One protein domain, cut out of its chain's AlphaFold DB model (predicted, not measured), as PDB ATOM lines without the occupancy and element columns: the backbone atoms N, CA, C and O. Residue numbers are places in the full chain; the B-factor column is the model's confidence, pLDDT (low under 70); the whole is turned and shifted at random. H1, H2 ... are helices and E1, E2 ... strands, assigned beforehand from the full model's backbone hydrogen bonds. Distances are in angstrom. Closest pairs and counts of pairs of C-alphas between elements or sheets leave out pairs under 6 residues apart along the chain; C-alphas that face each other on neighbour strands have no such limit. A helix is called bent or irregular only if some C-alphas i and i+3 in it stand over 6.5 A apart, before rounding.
ATOM      1  N   VAL A   2     -29.295  47.656  18.313       52.09
ATOM      2  CA  VAL A   2     -28.177  46.691  18.222       52.09
ATOM      3  C   VAL A   2     -28.001  46.013  19.587       52.09
ATOM      4  O   VAL A   2     -27.984  44.796  19.662       52.09
ATOM      5  N   GLN A   3     -28.071  46.808  20.663       52.47
ATOM      6  CA  GLN A   3     -27.929  46.400  22.071       52.47
ATOM      7  C   GLN A   3     -28.902  45.311  22.569       52.47
ATOM      8  O   GLN A   3     -28.611  44.652  23.556       52.47
ATOM      9  N   ASP A   4     -30.045  45.119  21.908       56.78
ATOM     10  CA  ASP A   4     -31.104  44.195  22.353       56.78
ATOM     11  C   ASP A   4     -30.823  42.734  21.944       56.78
ATOM     12  O   ASP A   4     -31.226  41.790  22.618       56.78
ATOM     13  N   LYS A   5     -30.071  42.535  20.848       57.56
ATOM     14  CA  LYS A   5     -29.648  41.196  20.404       57.56
ATOM     15  C   LYS A   5     -28.509  40.643  21.255       57.56
ATOM     16  O   LYS A   5     -28.494  39.448  21.525       57.56
ATOM     17  N   ASP A   6     -27.596  41.510  21.692       62.44
ATOM     18  CA  ASP A   6     -26.478  41.119  22.554       62.44
ATOM     19  C   ASP A   6     -26.976  40.659  23.935       62.44
ATOM     20  O   ASP A   6     -26.470  39.680  24.471       62.44
ATOM     21  N   ALA A   7     -28.014  41.306  24.483       67.31
ATOM     22  CA  ALA A   7     -28.611  40.918  25.763       67.31
ATOM     23  C   ALA A   7     -29.217  39.503  25.719       67.31
ATOM     24  O   ALA A   7     -28.837  38.653  26.522       67.31
ATOM     25  N   GLY A   8     -30.087  39.222  24.740       70.81
ATOM     26  CA  GLY A   8     -30.689  37.892  24.580       70.81
ATOM     27  C   GLY A   8     -29.679  36.795  24.215       70.81
ATOM     28  O   GLY A   8     -29.842  35.648  24.622       70.81
ATOM     29  N   PHE A   9     -28.602  37.138  23.498       71.44
ATOM     30  CA  PHE A   9     -27.498  36.211  23.229       71.44
ATOM     31  C   PHE A   9     -26.739  35.836  24.512       71.44
ATOM     32  O   PHE A   9     -26.487  34.656  24.753       71.44
ATOM     33  N   VAL A  10     -26.418  36.822  25.357       72.94
ATOM     34  CA  VAL A  10     -25.730  36.599  26.640       72.94
ATOM     35  C   VAL A  10     -26.606  35.816  27.620       72.94
ATOM     36  O   VAL A  10     -26.099  34.918  28.284       72.94
ATOM     37  N   GLU A  11     -27.907  36.102  27.696       77.44
ATOM     38  CA  GLU A  11     -28.840  35.379  28.573       77.44
ATOM     39  C   GLU A  11     -28.980  33.904  28.155       77.44
ATOM     40  O   GLU A  11     -28.839  33.010  28.990       77.44
ATOM     41  N   ASN A  12     -29.116  33.629  26.852       79.81
ATOM     42  CA  ASN A  12     -29.115  32.263  26.323       79.81
ATOM     43  C   ASN A  12     -27.781  31.538  26.583       79.81
ATOM     44  O   ASN A  12     -27.770  30.364  26.941       79.81
ATOM     45  N   GLN A  13     -26.643  32.227  26.445       74.31
ATOM     46  CA  GLN A  13     -25.331  31.651  26.757       74.31
ATOM     47  C   GLN A  13     -25.168  31.350  28.257       74.31
ATOM     48  O   GLN A  13     -24.583  30.329  28.613       74.31
ATOM     49  N   GLN A  14     -25.693  32.202  29.142       79.06
ATOM     50  CA  GLN A  14     -25.662  31.971  30.590       79.06
ATOM     51  C   GLN A  14     -26.542  30.790  31.005       79.06
ATOM     52  O   GLN A  14     -26.092  29.979  31.812       79.06
ATOM     53  N   GLN A  15     -27.740  30.654  30.425       82.88
ATOM     54  CA  GLN A  15     -28.595  29.489  30.658       82.88
ATOM     55  C   GLN A  15     -27.902  28.204  30.192       82.88
ATOM     56  O   GLN A  15     -27.786  27.262  30.968       82.88
ATOM     57  N   ASN A  16     -27.326  28.213  28.984       79.06
ATOM     58  CA  ASN A  16     -26.554  27.088  28.462       79.06
ATOM     59  C   ASN A  16     -25.396  26.674  29.395       79.06
ATOM     60  O   ASN A  16     -25.169  25.489  29.620       79.06
ATOM     61  N   ILE A  17     -24.663  27.633  29.971       81.44
ATOM     62  CA  ILE A  17     -23.575  27.336  30.919       81.44
ATOM     63  C   ILE A  17     -24.117  26.763  32.238       81.44
ATOM     64  O   ILE A  17     -23.505  25.852  32.797       81.44
ATOM     65  N   ALA A  18     -25.249  27.264  32.741       83.44
ATOM     66  CA  ALA A  18     -25.882  26.733  33.950       83.44
ATOM     67  C   ALA A  18     -26.354  25.283  33.746       83.44
ATOM     68  O   ALA A  18     -25.995  24.406  34.531       83.44
ATOM     69  N   ASP A  19     -27.053  25.020  32.639       81.75
ATOM     70  CA  ASP A  19     -27.526  23.687  32.257       81.75
ATOM     71  C   ASP A  19     -26.350  22.702  32.094       81.75
ATOM     72  O   ASP A  19     -26.447  21.541  32.494       81.75
ATOM     73  N   ALA A  20     -25.204  23.163  31.575       79.31
ATOM     74  CA  ALA A  20     -23.991  22.350  31.477       79.31
ATOM     75  C   ALA A  20     -23.456  21.953  32.858       79.31
ATOM     76  O   ALA A  20     -23.162  20.781  33.096       79.31
ATOM     77  N   ILE A  21     -23.346  22.921  33.774       84.19
ATOM     78  CA  ILE A  21     -22.827  22.716  35.133       84.19
ATOM     79  C   ILE A  21     -23.694  21.722  35.916       84.19
ATOM     80  O   ILE A  21     -23.143  20.850  36.587       84.19
ATOM     81  N   ASP A  22     -25.019  21.794  35.777       84.06
ATOM     82  CA  ASP A  22     -25.954  20.864  36.423       84.06
ATOM     83  C   ASP A  22     -25.858  19.427  35.862       84.06
ATOM     84  O   ASP A  22     -26.184  18.455  36.553       84.06
ATOM     85  N   LEU A  23     -25.357  19.261  34.631       78.81
ATOM     86  CA  LEU A  23     -25.103  17.957  34.006       78.81
ATOM     87  C   LEU A  23     -23.707  17.383  34.311       78.81
ATOM     88  O   LEU A  23     -23.571  16.156  34.342       78.81
ATOM     89  N   LEU A  24     -22.690  18.211  34.598       78.19
ATOM     90  CA  LEU A  24     -21.307  17.761  34.864       78.19
ATOM     91  C   LEU A  24     -21.181  16.615  35.894       78.19
ATOM     92  O   LEU A  24     -20.400  15.694  35.641       78.19
ATOM     93  N   PRO A  25     -21.923  16.585  37.025       80.88
ATOM     94  CA  PRO A  25     -21.822  15.480  37.980       80.88
ATOM     95  C   PRO A  25     -22.195  14.119  37.380       80.88
ATOM     96  O   PRO A  25     -21.614  13.105  37.765       80.88
ATOM     97  N   ARG A  26     -23.117  14.083  36.407       74.56
ATOM     98  CA  ARG A  26     -23.600  12.843  35.770       74.56
ATOM     99  C   ARG A  26     -22.533  12.196  34.886       74.56
ATOM    100  O   ARG A  26     -22.513  10.978  34.756       74.56
ATOM    101  N   LEU A  27     -21.582  12.981  34.370       74.69
ATOM    102  CA  LEU A  27     -20.434  12.458  33.618       74.69
ATOM    103  C   LEU A  27     -19.567  11.523  34.482       74.69
ATOM    104  O   LEU A  27     -18.957  10.592  33.967       74.69
ATOM    105  N   THR A  28     -19.539  11.737  35.804       75.75
ATOM    106  CA  THR A  28     -18.735  10.928  36.740       75.75
ATOM    107  C   THR A  28     -19.333   9.553  37.046       75.75
ATOM    108  O   THR A  28     -18.620   8.672  37.519       75.75
ATOM    109  N   THR A  29     -20.626   9.351  36.765       76.19
ATOM    110  CA  THR A  29     -21.346   8.086  36.998       76.19
ATOM    111  C   THR A  29     -21.467   7.208  35.751       76.19
ATOM    112  O   THR A  29     -22.063   6.136  35.824       76.19
ATOM    113  N   GLY A  30     -20.897   7.647  34.626       74.69
ATOM    114  CA  GLY A  30     -21.114   7.061  33.304       74.69
ATOM    115  C   GLY A  30     -22.217   7.793  32.534       74.69
ATOM    116  O   GLY A  30     -23.222   8.216  33.103       74.69
ATOM    117  N   ILE A  31     -21.996   7.952  31.231       83.75
ATOM    118  CA  ILE A  31     -22.921   8.571  30.275       83.75
ATOM    119  C   ILE A  31     -23.553   7.432  29.479       83.75
ATOM    120  O   ILE A  31     -22.827   6.686  28.821       83.75
ATOM    121  N   ASP A  32     -24.877   7.303  29.532       84.69
ATOM    122  CA  ASP A  32     -25.590   6.345  28.688       84.69
ATOM    123  C   ASP A  32     -25.752   6.898  27.265       84.69
ATOM    124  O   ASP A  32     -26.158   8.052  27.067       84.69
ATOM    125  N   VAL A  33     -25.397   6.074  26.276       91.00
ATOM    126  CA  VAL A  33     -25.413   6.418  24.850       91.00
ATOM    127  C   VAL A  33     -25.913   5.238  24.029       91.00
ATOM    128  O   VAL A  33     -25.415   4.122  24.135       91.00
ATOM    129  N   ASN A  34     -26.873   5.511  23.149       94.50
ATOM    130  CA  ASN A  34     -27.413   4.533  22.217       94.50
ATOM    131  C   ASN A  34     -27.107   5.011  20.793       94.50
ATOM    132  O   ASN A  34     -27.625   6.037  20.355       94.50
ATOM    133  N   ILE A  35     -26.203   4.328  20.092       96.31
ATOM    134  CA  ILE A  35     -25.773   4.711  18.737       96.31
ATOM    135  C   ILE A  35     -26.777   4.265  17.663       96.31
ATOM    136  O   ILE A  35     -27.622   3.399  17.905       96.31
ATOM    137  N   LYS A  36     -26.629   4.783  16.441       97.31
ATOM    138  CA  LYS A  36     -27.224   4.233  15.215       97.31
ATOM    139  C   LYS A  36     -26.150   4.040  14.150       97.31
ATOM    140  O   LYS A  36     -25.235   4.841  14.011       97.31
ATOM    141  N   PHE A  37     -26.284   3.010  13.329       97.81
ATOM    142  CA  PHE A  37     -25.164   2.507  12.526       97.81
ATOM    143  C   PHE A  37     -24.969   3.180  11.151       97.81
ATOM    144  O   PHE A  37     -24.308   2.612  10.286       97.81
ATOM    145  N   ARG A  38     -25.544   4.370  10.911       95.62
ATOM    146  CA  ARG A  38     -25.544   5.029   9.581       95.62
ATOM    147  C   ARG A  38     -24.585   6.205   9.418       95.62
ATOM    148  O   ARG A  38     -24.191   6.511   8.296       95.62
ATOM    149  N   ARG A  39     -24.245   6.917  10.492       97.38
ATOM    150  CA  ARG A  39     -23.312   8.058  10.466       97.38
ATOM    151  C   ARG A  39     -22.521   8.086  11.757       97.38
ATOM    152  O   ARG A  39     -23.072   7.760  12.794       97.38
ATOM    153  N   ILE A  40     -21.293   8.592  11.695       97.50
ATOM    154  CA  ILE A  40     -20.393   8.719  12.852       97.50
ATOM    155  C   ILE A  40     -20.928   9.594  13.994       97.50
ATOM    156  O   ILE A  40     -20.349   9.596  15.068       97.50
ATOM    157  N   ASP A  41     -21.976  10.379  13.754       96.31
ATOM    158  CA  ASP A  41     -22.581  11.346  14.672       96.31
ATOM    159  C   ASP A  41     -24.081  11.077  14.907       96.31
ATOM    160  O   ASP A  41     -24.832  12.000  15.220       96.31
ATOM    161  N   ASP A  42     -24.547   9.840  14.698       95.56
ATOM    162  CA  ASP A  42     -25.957   9.462  14.865       95.56
ATOM    163  C   ASP A  42     -26.169   8.708  16.187       95.56
ATOM    164  O   ASP A  42     -26.078   7.487  16.263       95.56
ATOM    165  N   PHE A  43     -26.483   9.458  17.240       95.25
ATOM    166  CA  PHE A  43     -26.878   8.933  18.549       95.25
ATOM    167  C   PHE A  43     -28.389   9.119  18.759       95.25
ATOM    168  O   PHE A  43     -29.039   9.955  18.122       95.25
ATOM    169  N   GLU A  44     -29.001   8.324  19.630       93.31
ATOM    170  CA  GLU A  44     -30.279   8.680  20.240       93.31
ATOM    171  C   GLU A  44     -30.073   9.840  21.224       93.31
ATOM    172  O   GLU A  44     -29.048   9.930  21.904       93.31
ATOM    173  N   PHE A  45     -31.041  10.753  21.290       86.81
ATOM    174  CA  PHE A  45     -30.955  11.911  22.170       86.81
ATOM    175  C   PHE A  45     -31.174  11.500  23.633       86.81
ATOM    176  O   PHE A  45     -32.308  11.289  24.066       86.81
ATOM    177  N   THR A  46     -30.092  11.451  24.410       85.56
ATOM    178  CA  THR A  46     -30.143  11.395  25.877       85.56
ATOM    179  C   THR A  46     -29.885  12.787  26.462       85.56
ATOM    180  O   THR A  46     -29.243  13.636  25.837       85.56
ATOM    181  N   ARG A  47     -30.374  13.054  27.682       80.94
ATOM    182  CA  ARG A  47     -30.114  14.344  28.358       80.94
ATOM    183  C   ARG A  47     -28.635  14.512  28.700       80.94
ATOM    184  O   ARG A  47     -28.160  15.627  28.854       80.94
ATOM    185  N   GLU A  48     -27.947  13.394  28.870       79.38
ATOM    186  CA  GLU A  48     -26.530  13.296  29.155       79.38
ATOM    187  C   GLU A  48     -25.699  13.672  27.922       79.38
ATOM    188  O   GLU A  48     -24.763  14.449  28.066       79.38
ATOM    189  N   CYS A  49     -26.083  13.231  26.715       85.88
ATOM    190  CA  CYS A  49     -25.438  13.642  25.461       85.88
ATOM    191  C   CYS A  49     -25.510  15.150  25.196       85.88
ATOM    192  O   CYS A  49     -24.585  15.702  24.603       85.88
ATOM    193  N   ALA A  50     -26.565  15.830  25.658       83.75
ATOM    194  CA  ALA A  50     -26.743  17.266  25.434       83.75
ATOM    195  C   ALA A  50     -25.570  18.117  25.962       83.75
ATOM    196  O   ALA A  50     -25.359  19.221  25.472       83.75
ATOM    197  N   ILE A  51     -24.765  17.608  26.907       84.88
ATOM    198  CA  ILE A  51     -23.547  18.282  27.387       84.88
ATOM    199  C   ILE A  51     -22.518  18.540  26.276       84.88
ATOM    200  O   ILE A  51     -21.788  19.526  26.339       84.88
ATOM    201  N   PHE A  52     -22.449  17.669  25.265       88.62
ATOM    202  CA  PHE A  52     -21.464  17.758  24.188       88.62
ATOM    203  C   PHE A  52     -21.816  18.900  23.230       88.62
ATOM    204  O   PHE A  52     -20.973  19.763  22.981       88.62
ATOM    205  N   ASP A  53     -23.088  18.991  22.826       86.50
ATOM    206  CA  ASP A  53     -23.630  20.127  22.065       86.50
ATOM    207  C   ASP A  53     -23.438  21.454  22.820       86.50
ATOM    208  O   ASP A  53     -23.123  22.492  22.239       86.50
ATOM    209  N   LEU A  54     -23.614  21.417  24.143       85.81
ATOM    210  CA  LEU A  54     -23.599  22.585  25.021       85.81
ATOM    211  C   LEU A  54     -22.194  23.147  25.277       85.81
ATOM    212  O   LEU A  54     -22.040  24.342  25.536       85.81
ATOM    213  N   LEU A  55     -21.178  22.285  25.191       84.50
ATOM    214  CA  LEU A  55     -19.760  22.636  25.278       84.50
ATOM    215  C   LEU A  55     -19.111  22.877  23.900       84.50
ATOM    216  O   LEU A  55     -17.922  23.190  23.860       84.50
ATOM    217  N   ASP A  56     -19.864  22.745  22.798       88.88
ATOM    218  CA  ASP A  56     -19.366  22.765  21.407       88.88
ATOM    219  C   ASP A  56     -18.259  21.714  21.158       88.88
ATOM    220  O   ASP A  56     -17.251  21.958  20.494       88.88
ATOM    221  N   ILE A  57     -18.433  20.521  21.743       91.19
ATOM    222  CA  ILE A  57     -17.514  19.382  21.627       91.19
ATOM    223  C   ILE A  57     -18.182  18.305  20.764       91.19
ATOM    224  O   ILE A  57     -19.141  17.683  21.221       91.19
ATOM    225  N   PRO A  58     -17.682  18.007  19.550       95.62
ATOM    226  CA  PRO A  58     -18.251  16.946  18.727       95.62
ATOM    227  C   PRO A  58     -18.129  15.572  19.400       95.62
ATOM    228  O   PRO A  58     -17.041  15.190  19.838       95.62
ATOM    229  N   LEU A  59     -19.227  14.816  19.432       96.19
ATOM    230  CA  LEU A  59     -19.257  13.406  19.826       96.19
ATOM    231  C   LEU A  59     -19.362  12.525  18.571       96.19
ATOM    232  O   LEU A  59     -20.270  12.701  17.759       96.19
ATOM    233  N   TYR A  60     -18.455  11.557  18.440       97.75
ATOM    234  CA  TYR A  60     -18.406  10.619  17.324       97.75
ATOM    235  C   TYR A  60     -18.289   9.156  17.774       97.75
ATOM    236  O   TYR A  60     -17.766   8.859  18.843       97.75
ATOM    237  N   HIS A  61     -18.714   8.225  16.920       97.50
ATOM    238  CA  HIS A  61     -18.441   6.787  17.008       97.50
ATOM    239  C   HIS A  61     -18.071   6.238  15.619       97.50
ATOM    240  O   HIS A  61     -18.294   6.886  14.598       97.50
ATOM    241  N   GLY A  62     -17.485   5.041  15.569       97.25
ATOM    242  CA  GLY A  62     -17.003   4.424  14.323       97.25
ATOM    243  C   GLY A  62     -17.745   3.156  13.908       97.25
ATOM    244  O   GLY A  62     -17.292   2.435  13.022       97.25
ATOM    245  N   TRP A  63     -18.860   2.842  14.565       97.56
ATOM    246  CA  TRP A  63     -19.610   1.606  14.349       97.56
ATOM    247  C   TRP A  63     -20.655   1.781  13.236       97.56
ATOM    248  O   TRP A  63     -21.837   1.975  13.510       97.56
ATOM    249  N   ILE A  64     -20.198   1.787  11.979       97.88
ATOM    250  CA  ILE A  64     -21.018   2.143  10.808       97.88
ATOM    251  C   ILE A  64     -21.148   0.947   9.857       97.88
ATOM    252  O   ILE A  64     -20.137   0.321   9.531       97.88
ATOM    253  N   VAL A  65     -22.361   0.638   9.398       97.31
ATOM    254  CA  VAL A  65     -22.586  -0.358   8.335       97.31
ATOM    255  C   VAL A  65     -22.041   0.193   7.020       97.31
ATOM    256  O   VAL A  65     -22.268   1.359   6.701       97.31
ATOM    257  N   ASP A  66     -21.314  -0.625   6.262       96.56
ATOM    258  CA  ASP A  66     -20.821  -0.230   4.942       96.56
ATOM    259  C   ASP A  66     -21.993  -0.185   3.939       96.56
ATOM    260  O   ASP A  66     -22.636  -1.213   3.740       96.56
ATOM    261  N   PRO A  67     -22.281   0.949   3.268       95.19
ATOM    262  CA  PRO A  67     -23.340   1.034   2.262       95.19
ATOM    263  C   PRO A  67     -23.128   0.155   1.020       95.19
ATOM    264  O   PRO A  67     -24.017   0.098   0.174       95.19
ATOM    265  N   GLN A  68     -21.959  -0.482   0.856       95.38
ATOM    266  CA  GLN A  68     -21.764  -1.539  -0.144       95.38
ATOM    267  C   GLN A  68     -22.463  -2.855   0.242       95.38
ATOM    268  O   GLN A  68     -22.790  -3.641  -0.645       95.38
ATOM    269  N   SER A 223     -15.917  -5.048  18.037       92.19
ATOM    270  CA  SER A 223     -14.973  -4.019  18.501       92.19
ATOM    271  C   SER A 223     -15.470  -2.570  18.344       92.19
ATOM    272  O   SER A 223     -14.680  -1.629  18.497       92.19
ATOM    273  N   GLN A 224     -16.754  -2.392  18.004       95.62
ATOM    274  CA  GLN A 224     -17.487  -1.123  17.896       95.62
ATOM    275  C   GLN A 224     -16.839  -0.081  16.963       95.62
ATOM    276  O   GLN A 224     -17.013   1.131  17.110       95.62
ATOM    277  N   LEU A 225     -16.070  -0.558  15.987       96.12
ATOM    278  CA  LEU A 225     -15.441   0.225  14.933       96.12
ATOM    279  C   LEU A 225     -15.429  -0.638  13.674       96.12
ATOM    280  O   LEU A 225     -14.991  -1.783  13.722       96.12
ATOM    281  N   THR A 226     -15.891  -0.104  12.549       96.06
ATOM    282  CA  THR A 226     -15.796  -0.774  11.247       96.06
ATOM    283  C   THR A 226     -14.744  -0.093  10.380       96.06
ATOM    284  O   THR A 226     -14.368   1.054  10.622       96.06
ATOM    285  N   ILE A 227     -14.261  -0.790   9.347       94.88
ATOM    286  CA  ILE A 227     -13.319  -0.210   8.378       94.88
ATOM    287  C   ILE A 227     -13.965   1.000   7.683       94.88
ATOM    288  O   ILE A 227     -13.361   2.068   7.618       94.88
ATOM    289  N   TYR A 228     -15.223   0.861   7.250       96.19
ATOM    290  CA  TYR A 228     -16.001   1.956   6.672       96.19
ATOM    291  C   TYR A 228     -16.161   3.133   7.650       96.19
ATOM    292  O   TYR A 228     -15.876   4.276   7.297       96.19
ATOM    293  N   GLY A 229     -16.517   2.865   8.911       97.00
ATOM    294  CA  GLY A 229     -16.635   3.896   9.940       97.00
ATOM    295  C   GLY A 229     -15.319   4.618  10.238       97.00
ATOM    296  O   GLY A 229     -15.331   5.832  10.427       97.00
ATOM    297  N   LEU A 230     -14.178   3.918  10.205       96.19
ATOM    298  CA  LEU A 230     -12.855   4.541  10.322       96.19
ATOM    299  C   LEU A 230     -12.576   5.507   9.160       96.19
ATOM    300  O   LEU A 230     -12.122   6.625   9.406       96.19
ATOM    301  N   PHE A 231     -12.908   5.131   7.921       95.50
ATOM    302  CA  PHE A 231     -12.817   6.045   6.774       95.50
ATOM    303  C   PHE A 231     -13.749   7.257   6.923       95.50
ATOM    304  O   PHE A 231     -13.322   8.384   6.674       95.50
ATOM    305  N   CYS A 232     -14.988   7.072   7.395       96.94
ATOM    306  CA  CYS A 232     -15.903   8.187   7.659       96.94
ATOM    307  C   CYS A 232     -15.370   9.160   8.722       96.94
ATOM    308  O   CYS A 232     -15.532  10.371   8.574       96.94
ATOM    309  N   LEU A 233     -14.729   8.653   9.783       97.38
ATOM    310  CA  LEU A 233     -14.072   9.484  10.798       97.38
ATOM    311  C   LEU A 233     -12.888  10.252  10.191       97.38
ATOM    312  O   LEU A 233     -12.765  11.458  10.406       97.38
ATOM    313  N   GLN A 234     -12.045   9.580   9.402       95.75
ATOM    314  CA  GLN A 234     -10.895  10.202   8.739       95.75
ATOM    315  C   GLN A 234     -11.304  11.299   7.747       95.75
ATOM    316  O   GLN A 234     -10.611  12.309   7.665       95.75
ATOM    317  N   ASP A 235     -12.417  11.145   7.030       95.94
ATOM    318  CA  ASP A 235     -12.934  12.165   6.111       95.94
ATOM    319  C   ASP A 235     -13.569  13.353   6.859       95.94
ATOM    320  O   ASP A 235     -13.182  14.506   6.656       95.94
ATOM    321  N   LYS A 236     -14.505  13.074   7.777       96.25
ATOM    322  CA  LYS A 236     -15.400  14.090   8.354       96.25
ATOM    323  C   LYS A 236     -14.820  14.874   9.537       96.25
ATOM    324  O   LYS A 236     -15.204  16.031   9.717       96.25
ATOM    325  N   VAL A 237     -13.918  14.294  10.336       97.19
ATOM    326  CA  VAL A 237     -13.234  15.030  11.418       97.19
ATOM    327  C   VAL A 237     -12.297  16.066  10.792       97.19
ATOM    328  O   VAL A 237     -11.533  15.751   9.870       97.19
ATOM    329  N   LYS A 238     -12.335  17.316  11.261       97.25
ATOM    330  CA  LYS A 238     -11.511  18.392  10.693       97.25
ATOM    331  C   LYS A 238     -10.067  18.289  11.185       97.25
ATOM    332  O   LYS A 238      -9.782  17.850  12.293       97.25
ATOM    333  N   GLU A 239      -9.130  18.712  10.347       97.62
ATOM    334  CA  GLU A 239      -7.714  18.793  10.713       97.62
ATOM    335  C   GLU A 239      -7.526  19.730  11.924       97.62
ATOM    336  O   GLU A 239      -8.021  20.859  11.909       97.62
ATOM    337  N   ARG A 240      -6.810  19.268  12.961       96.44
ATOM    338  CA  ARG A 240      -6.628  19.939  14.267       96.44
ATOM    339  C   ARG A 240      -7.903  20.130  15.103       96.44
ATOM    340  O   ARG A 240      -7.917  20.963  16.009       96.44
ATOM    341  N   GLU A 241      -8.953  19.359  14.840       95.50
ATOM    342  CA  GLU A 241     -10.151  19.293  15.683       95.50
ATOM    343  C   GLU A 241      -9.961  18.301  16.837       95.50
ATOM    344  O   GLU A 241      -9.392  17.223  16.651       95.50
ATOM    345  N   LEU A 242     -10.438  18.676  18.026       95.94
ATOM    346  CA  LEU A 242     -10.527  17.808  19.199       95.94
ATOM    347  C   LEU A 242     -11.995  17.429  19.396       95.94
ATOM    348  O   LEU A 242     -12.870  18.293  19.382       95.94
ATOM    349  N   CYS A 243     -12.255  16.140  19.569       97.00
ATOM    350  CA  CYS A 243     -13.594  15.574  19.695       97.00
ATOM    351  C   CYS A 243     -13.597  14.406  20.689       97.00
ATOM    352  O   CYS A 243     -12.546  13.903  21.094       97.00
ATOM    353  N   VAL A 244     -14.789  13.973  21.089       96.50
ATOM    354  CA  VAL A 244     -14.984  12.774  21.907       96.50
ATOM    355  C   VAL A 244     -15.333  11.611  20.988       96.50
ATOM    356  O   VAL A 244     -16.217  11.718  20.144       96.50
ATOM    357  N   PHE A 245     -14.643  10.489  21.155       97.06
ATOM    358  CA  PHE A 245     -14.822   9.271  20.376       97.06
ATOM    359  C   PHE A 245     -15.291   8.119  21.270       97.06
ATOM    360  O   PHE A 245     -14.547   7.637  22.130       97.06
ATOM    361  N   PHE A 246     -16.525   7.669  21.064       95.69
ATOM    362  CA  PHE A 246     -17.115   6.539  21.767       95.69
ATOM    363  C   PHE A 246     -16.780   5.213  21.069       95.69
ATOM    364  O   PHE A 246     -17.075   5.030  19.882       95.69
ATOM    365  N   ARG A 247     -16.174   4.282  21.816       94.69
ATOM    366  CA  ARG A 247     -15.860   2.913  21.376       94.69
ATOM    367  C   ARG A 247     -15.710   1.989  22.583       94.69
ATOM    368  O   ARG A 247     -15.061   2.359  23.555       94.69
ATOM    369  N   ASN A 248     -16.239   0.770  22.495       90.94
ATOM    370  CA  ASN A 248     -16.153  -0.282  23.518       90.94
ATOM    371  C   ASN A 248     -16.608   0.192  24.909       90.94
ATOM    372  O   ASN A 248     -15.941  -0.060  25.910       90.94
ATOM    373  N   ASN A 249     -17.737   0.905  24.957       89.38
ATOM    374  CA  ASN A 249     -18.294   1.516  26.171       89.38
ATOM    375  C   ASN A 249     -17.349   2.525  26.868       89.38
ATOM    376  O   ASN A 249     -17.534   2.838  28.043       89.38
ATOM    377  N   HIS A 250     -16.348   3.046  26.150       90.94
ATOM    378  CA  HIS A 250     -15.383   4.029  26.636       90.94
ATOM    379  C   HIS A 250     -15.435   5.319  25.806       90.94
ATOM    380  O   HIS A 250     -15.578   5.284  24.581       90.94
ATOM    381  N   PHE A 251     -15.276   6.462  26.477       92.75
ATOM    382  CA  PHE A 251     -15.159   7.775  25.846       92.75
ATOM    383  C   PHE A 251     -13.687   8.161  25.758       92.75
ATOM    384  O   PHE A 251     -12.996   8.272  26.767       92.75
ATOM    385  N   ASN A 252     -13.211   8.376  24.539       94.19
ATOM    386  CA  ASN A 252     -11.817   8.666  24.241       94.19
ATOM    387  C   ASN A 252     -11.694  10.113  23.758       94.19
ATOM    388  O   ASN A 252     -12.503  10.558  22.947       94.19
ATOM    389  N   THR A 253     -10.665  10.841  24.185       96.38
ATOM    390  CA  THR A 253     -10.318  12.117  23.541       96.38
ATOM    391  C   THR A 253      -9.632  11.806  22.218       96.38
ATOM    392  O   THR A 253      -8.562  11.196  22.221       96.38
ATOM    393  N   MET A 254     -10.229  12.217  21.100       97.56
ATOM    394  CA  MET A 254      -9.690  12.003  19.759       97.56
ATOM    395  C   MET A 254      -9.297  13.330  19.104       97.56
ATOM    396  O   MET A 254      -9.990  14.341  19.227       97.56
ATOM    397  N   PHE A 255      -8.170  13.322  18.397       97.25
ATOM    398  CA  PHE A 255      -7.601  14.472  17.704       97.25
ATOM    399  C   PHE A 255      -7.128  14.070  16.307       97.25
ATOM    400  O   PHE A 255      -6.602  12.970  16.124       97.25
ATOM    401  N   LYS A 256      -7.292  14.957  15.321       97.31
ATOM    402  CA  LYS A 256      -6.791  14.738  13.956       97.31
ATOM    403  C   LYS A 256      -5.559  15.592  13.672       97.31
ATOM    404  O   LYS A 256      -5.596  16.810  13.862       97.31
ATOM    405  N   TYR A 257      -4.496  14.958  13.189       96.81
ATOM    406  CA  TYR A 257      -3.229  15.610  12.874       96.81
ATOM    407  C   TYR A 257      -2.583  15.011  11.619       96.81
ATOM    408  O   TYR A 257      -2.453  13.795  11.510       96.81
ATOM    409  N   GLU A 258      -2.173  15.860  10.677       95.81
ATOM    410  CA  GLU A 258      -1.551  15.469   9.398       95.81
ATOM    411  C   GLU A 258      -2.391  14.440   8.607       95.81
ATOM    412  O   GLU A 258      -1.865  13.561   7.927       95.81
ATOM    413  N   GLY A 259      -3.723  14.571   8.675       93.38
ATOM    414  CA  GLY A 259      -4.681  13.664   8.029       93.38
ATOM    415  C   GLY A 259      -4.988  12.376   8.803       93.38
ATOM    416  O   GLY A 259      -5.891  11.642   8.408       93.38
ATOM    417  N   GLU A 260      -4.298  12.119   9.912       95.56
ATOM    418  CA  GLU A 260      -4.386  10.887  10.698       95.56
ATOM    419  C   GLU A 260      -5.138  11.106  12.020       95.56
ATOM    420  O   GLU A 260      -5.133  12.203  12.582       95.56
ATOM    421  N   LEU A 261      -5.792  10.057  12.528       97.31
ATOM    422  CA  LEU A 261      -6.544  10.096  13.788       97.31
ATOM    423  C   LEU A 261      -5.713   9.558  14.954       97.31
ATOM    424  O   LEU A 261      -5.039   8.531  14.833       97.31
ATOM    425  N   TYR A 262      -5.826  10.221  16.101       96.75
ATOM    426  CA  TYR A 262      -5.112   9.892  17.329       96.75
ATOM    427  C   TYR A 262      -6.052   9.892  18.532       96.75
ATOM    428  O   TYR A 262      -6.897  10.775  18.655       96.75
ATOM    429  N   ILE A 263      -5.872   8.934  19.439       95.88
ATOM    430  CA  ILE A 263      -6.554   8.837  20.733       95.88
ATOM    431  C   ILE A 263      -5.565   9.192  21.846       95.88
ATOM    432  O   ILE A 263      -4.402   8.794  21.799       95.88
ATOM    433  N   LEU A 264      -6.011   9.957  22.841       94.88
ATOM    434  CA  LEU A 264      -5.207  10.299  24.013       94.88
ATOM    435  C   LEU A 264      -4.936   9.044  24.860       94.88
ATOM    436  O   LEU A 264      -5.873   8.357  25.266       94.88
ATOM    437  N   ALA A 265      -3.669   8.775  25.172       93.00
ATOM    438  CA  ALA A 265      -3.275   7.676  26.048       93.00
ATOM    439  C   ALA A 265      -3.606   8.022  27.512       93.00
ATOM    440  O   ALA A 265      -2.920   8.827  28.142       93.00
ATOM    441  N   THR A 266      -4.674   7.432  28.059       89.12
ATOM    442  CA  THR A 266      -5.153   7.704  29.432       89.12
ATOM    443  C   THR A 266      -4.962   6.546  30.416       89.12
ATOM    444  O   THR A 266      -5.325   6.684  31.582       89.12
ATOM    445  N   ASP A 267      -4.423   5.401  29.980       85.38
ATOM    446  CA  ASP A 267      -4.234   4.237  30.852       85.38
ATOM    447  C   ASP A 267      -3.098   4.451  31.872       85.38
ATOM    448  O   ASP A 267      -2.009   4.937  31.553       85.38
ATOM    449  N   GLN A 268      -3.344   4.035  33.115       80.50
ATOM    450  CA  GLN A 268      -2.410   4.153  34.233       80.50
ATOM    451  C   GLN A 268      -1.083   3.401  33.997       80.50
ATOM    452  O   GLN A 268      -0.059   3.780  34.570       80.50
ATOM    453  N   GLY A 269      -1.061   2.363  33.154       82.56
ATOM    454  CA  GLY A 269       0.147   1.629  32.766       82.56
ATOM    455  C   GLY A 269       1.200   2.500  32.073       82.56
ATOM    456  O   GLY A 269       2.400   2.258  32.222       82.56
ATOM    457  N   TYR A 270       0.774   3.569  31.396       82.50
ATOM    458  CA  TYR A 270       1.657   4.492  30.682       82.50
ATOM    459  C   TYR A 270       2.235   5.608  31.566       82.50
ATOM    460  O   TYR A 270       3.058   6.387  31.096       82.50
ATOM    461  N   ILE A 271       1.921   5.650  32.870       85.31
ATOM    462  CA  ILE A 271       2.434   6.678  33.803       85.31
ATOM    463  C   ILE A 271       3.973   6.760  33.874       85.31
ATOM    464  O   ILE A 271       4.532   7.774  34.288       85.31
ATOM    465  N   SER A 272       4.672   5.694  33.470       86.69
ATOM    466  CA  SER A 272       6.140   5.637  33.406       86.69
ATOM    467  C   SER A 272       6.737   6.052  32.050       86.69
ATOM    468  O   SER A 272       7.960   6.113  31.925       86.69
ATOM    469  N   GLN A 273       5.903   6.349  31.048       88.50
ATOM    470  CA  GLN A 273       6.290   6.660  29.668       88.50
ATOM    471  C   GLN A 273       5.862   8.095  29.301       88.50
ATOM    472  O   GLN A 273       4.858   8.281  28.620       88.50
ATOM    473  N   PRO A 274       6.606   9.133  29.733       84.88
ATOM    474  CA  PRO A 274       6.194  10.533  29.567       84.88
ATOM    475  C   PRO A 274       6.100  10.997  28.103       84.88
ATOM    476  O   PRO A 274       5.454  12.005  27.829       84.88
ATOM    477  N   ASP A 275       6.733  10.276  27.175       90.12
ATOM    478  CA  ASP A 275       6.710  10.578  25.741       90.12
ATOM    479  C   ASP A 275       5.474   9.991  25.020       90.12
ATOM    480  O   ASP A 275       5.178  10.382  23.888       90.12
ATOM    481  N   LEU A 276       4.731   9.071  25.654       88.62
ATOM    482  CA  LEU A 276       3.524   8.464  25.089       88.62
ATOM    483  C   LEU A 276       2.278   9.254  25.509       88.62
ATOM    484  O   LEU A 276       1.708   9.034  26.574       88.62
ATOM    485  N   VAL A 277       1.852  10.174  24.643       91.94
ATOM    486  CA  VAL A 277       0.644  10.998  24.853       91.94
ATOM    487  C   VAL A 277      -0.502  10.591  23.923       91.94
ATOM    488  O   VAL A 277      -1.664  10.669  24.308       91.94
ATOM    489  N   TRP A 278      -0.191  10.145  22.703       93.81
ATOM    490  CA  TRP A 278      -1.173   9.869  21.654       93.81
ATOM    491  C   TRP A 278      -0.922   8.508  21.002       93.81
ATOM    492  O   TRP A 278       0.182   8.234  20.531       93.81
ATOM    493  N   GLU A 279      -1.964   7.688  20.915       93.00
ATOM    494  CA  GLU A 279      -1.990   6.433  20.164       93.00
ATOM    495  C   GLU A 279      -2.660   6.660  18.803       93.00
ATOM    496  O   GLU A 279      -3.691   7.326  18.715       93.00
ATOM    497  N   LYS A 280      -2.100   6.118  17.717       93.81
ATOM    498  CA  LYS A 280      -2.701   6.256  16.382       93.81
ATOM    499  C   LYS A 280      -3.914   5.330  16.245       93.81
ATOM    500  O   LYS A 280      -3.793   4.125  16.442       93.81
ATOM    501  N   LEU A 281      -5.059   5.864  15.823       93.44
ATOM    502  CA  LEU A 281      -6.252   5.081  15.500       93.44
ATOM    503  C   LEU A 281      -6.159   4.557  14.056       93.44
ATOM    504  O   LEU A 281      -6.714   5.136  13.126       93.44
ATOM    505  N   ASN A 282      -5.412   3.468  13.873       81.88
ATOM    506  CA  ASN A 282      -5.184   2.814  12.577       81.88
ATOM    507  C   ASN A 282      -5.789   1.399  12.467       81.88
ATOM    508  O   ASN A 282      -5.903   0.883  11.358       81.88
ATOM    509  N   GLU A 283      -6.142   0.760  13.585       71.62
ATOM    510  CA  GLU A 283      -6.515  -0.658  13.620       71.62
ATOM    511  C   GLU A 283      -7.948  -0.897  14.113       71.62
ATOM    512  O   GLU A 283      -8.307  -0.678  15.279       71.62
ATOM    513  N   VAL A 284      -8.747  -1.491  13.225       69.69
ATOM    514  CA  VAL A 284      -9.931  -2.264  13.605       69.69
ATOM    515  C   VAL A 284      -9.455  -3.618  14.131       69.69
ATOM    516  O   VAL A 284      -9.418  -4.607  13.407       69.69
ATOM    517  N   ARG A 285      -9.019  -3.656  15.396       58.50
ATOM    518  CA  ARG A 285      -8.779  -4.926  16.098       58.50
ATOM    519  C   ARG A 285     -10.124  -5.604  16.344       58.50
ATOM    520  O   ARG A 285     -10.917  -5.068  17.116       58.50
ATOM    521  N   CYS A 286     -10.374  -6.704  15.640       44.38
ATOM    522  CA  CYS A 286     -11.509  -7.603  15.849       44.38
ATOM    523  C   CYS A 286     -11.228  -8.570  17.006       44.38
ATOM    524  O   CYS A 286     -10.051  -8.979  17.137       44.38
TER     525      CYS A 286
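What this domain is: This is residues 2 to 68 and 223 to 286 of the 286 residues of the protein "Protein fam63a" of Phtheirospermum japonicum (UniProt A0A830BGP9). A small, strongly twisted sheet of five strands, with helix H3 packed beside E1 and E4, makes the body, and the long helix H1 reaches away from it as an arm. Short H2 packs on H1 near the body; residues 2 to 12 and, with H4, 267 to 275 stick out. The 131 printed residues hold four named helices and five named strands, H1 H2 E1 H3 E2 E3 E4 H4 E5; the sheet, order E1 E2 E3 E4 E5, is mixed, and so is the class. The whole is only just loose, close to compact, with a radius of gyration of the C-alphas of 17.2 A and spans of 53 by 44 by 32 A.

Where its parts are: E1 is residues 59 to 61, E2 242 to 247 (16.0 A), E3 250 to 257 (21.7 A), E4 260 to 264 (13.4 A) and E5 278 to 280. H3 is residues 227 to 236, 14.5 A; H2 is 50 to 54 and H4 268 to 272. H1, residues 3 to 27, is 36.6 A long, from C-alpha 3 at (-27.929, 46.400, 22.071), with a kink of 26 degrees near residue 21. E5 ends with C-alpha 280 at (-2.701, 6.256, 16.382). H1 is irregular, only just, with C-alphas 22 and 25 7.0 A apart; H4 is irregular, with C-alphas 269 and 272 7.2 A apart.

How they stand to each other: E2 E3 E4 form a meander, each strand the antiparallel neighbour of the one before, in two hairpins: N 245 and O 252 are 2.8 A apart, N 255 and O 262 2.9 A. Edge strand E1 is parallel to E2, N 60 to O 244 2.8 A; edge strand E5 is antiparallel to E4, N 263 to O 279 2.8 A. H3 is on one face of the sheet, two layers, at a height of 5.1 A, over none of the strands, only just, with 2 of its C-alphas falling on E4; its closest C-alphas to E4 are Gln 234 and Leu 261, 6.7 A. H2 only grazes the sheet, and touches H1 at residues 16 to 24 alone, closest C-alphas Ala 20 and Ile 51, 5.8 A. H1 and H4 are not on the sheet. Every O i to N i+4 pair is within hydrogen-bond range in H2 and H3, against 16 of 21 in H1 and 0 of 1 in H4, which has 1 of 2 O i to N i+3 pairs.

The domain as a whole: The farthest C-alphas, Val 2 and Cys 286, are 56.8 A apart. Residues 69 to 222 are not printed, with 20.0 A across the cut; H1 to H2 is a long link. Confidence is low at residues 2 to 7 and 284 to 286.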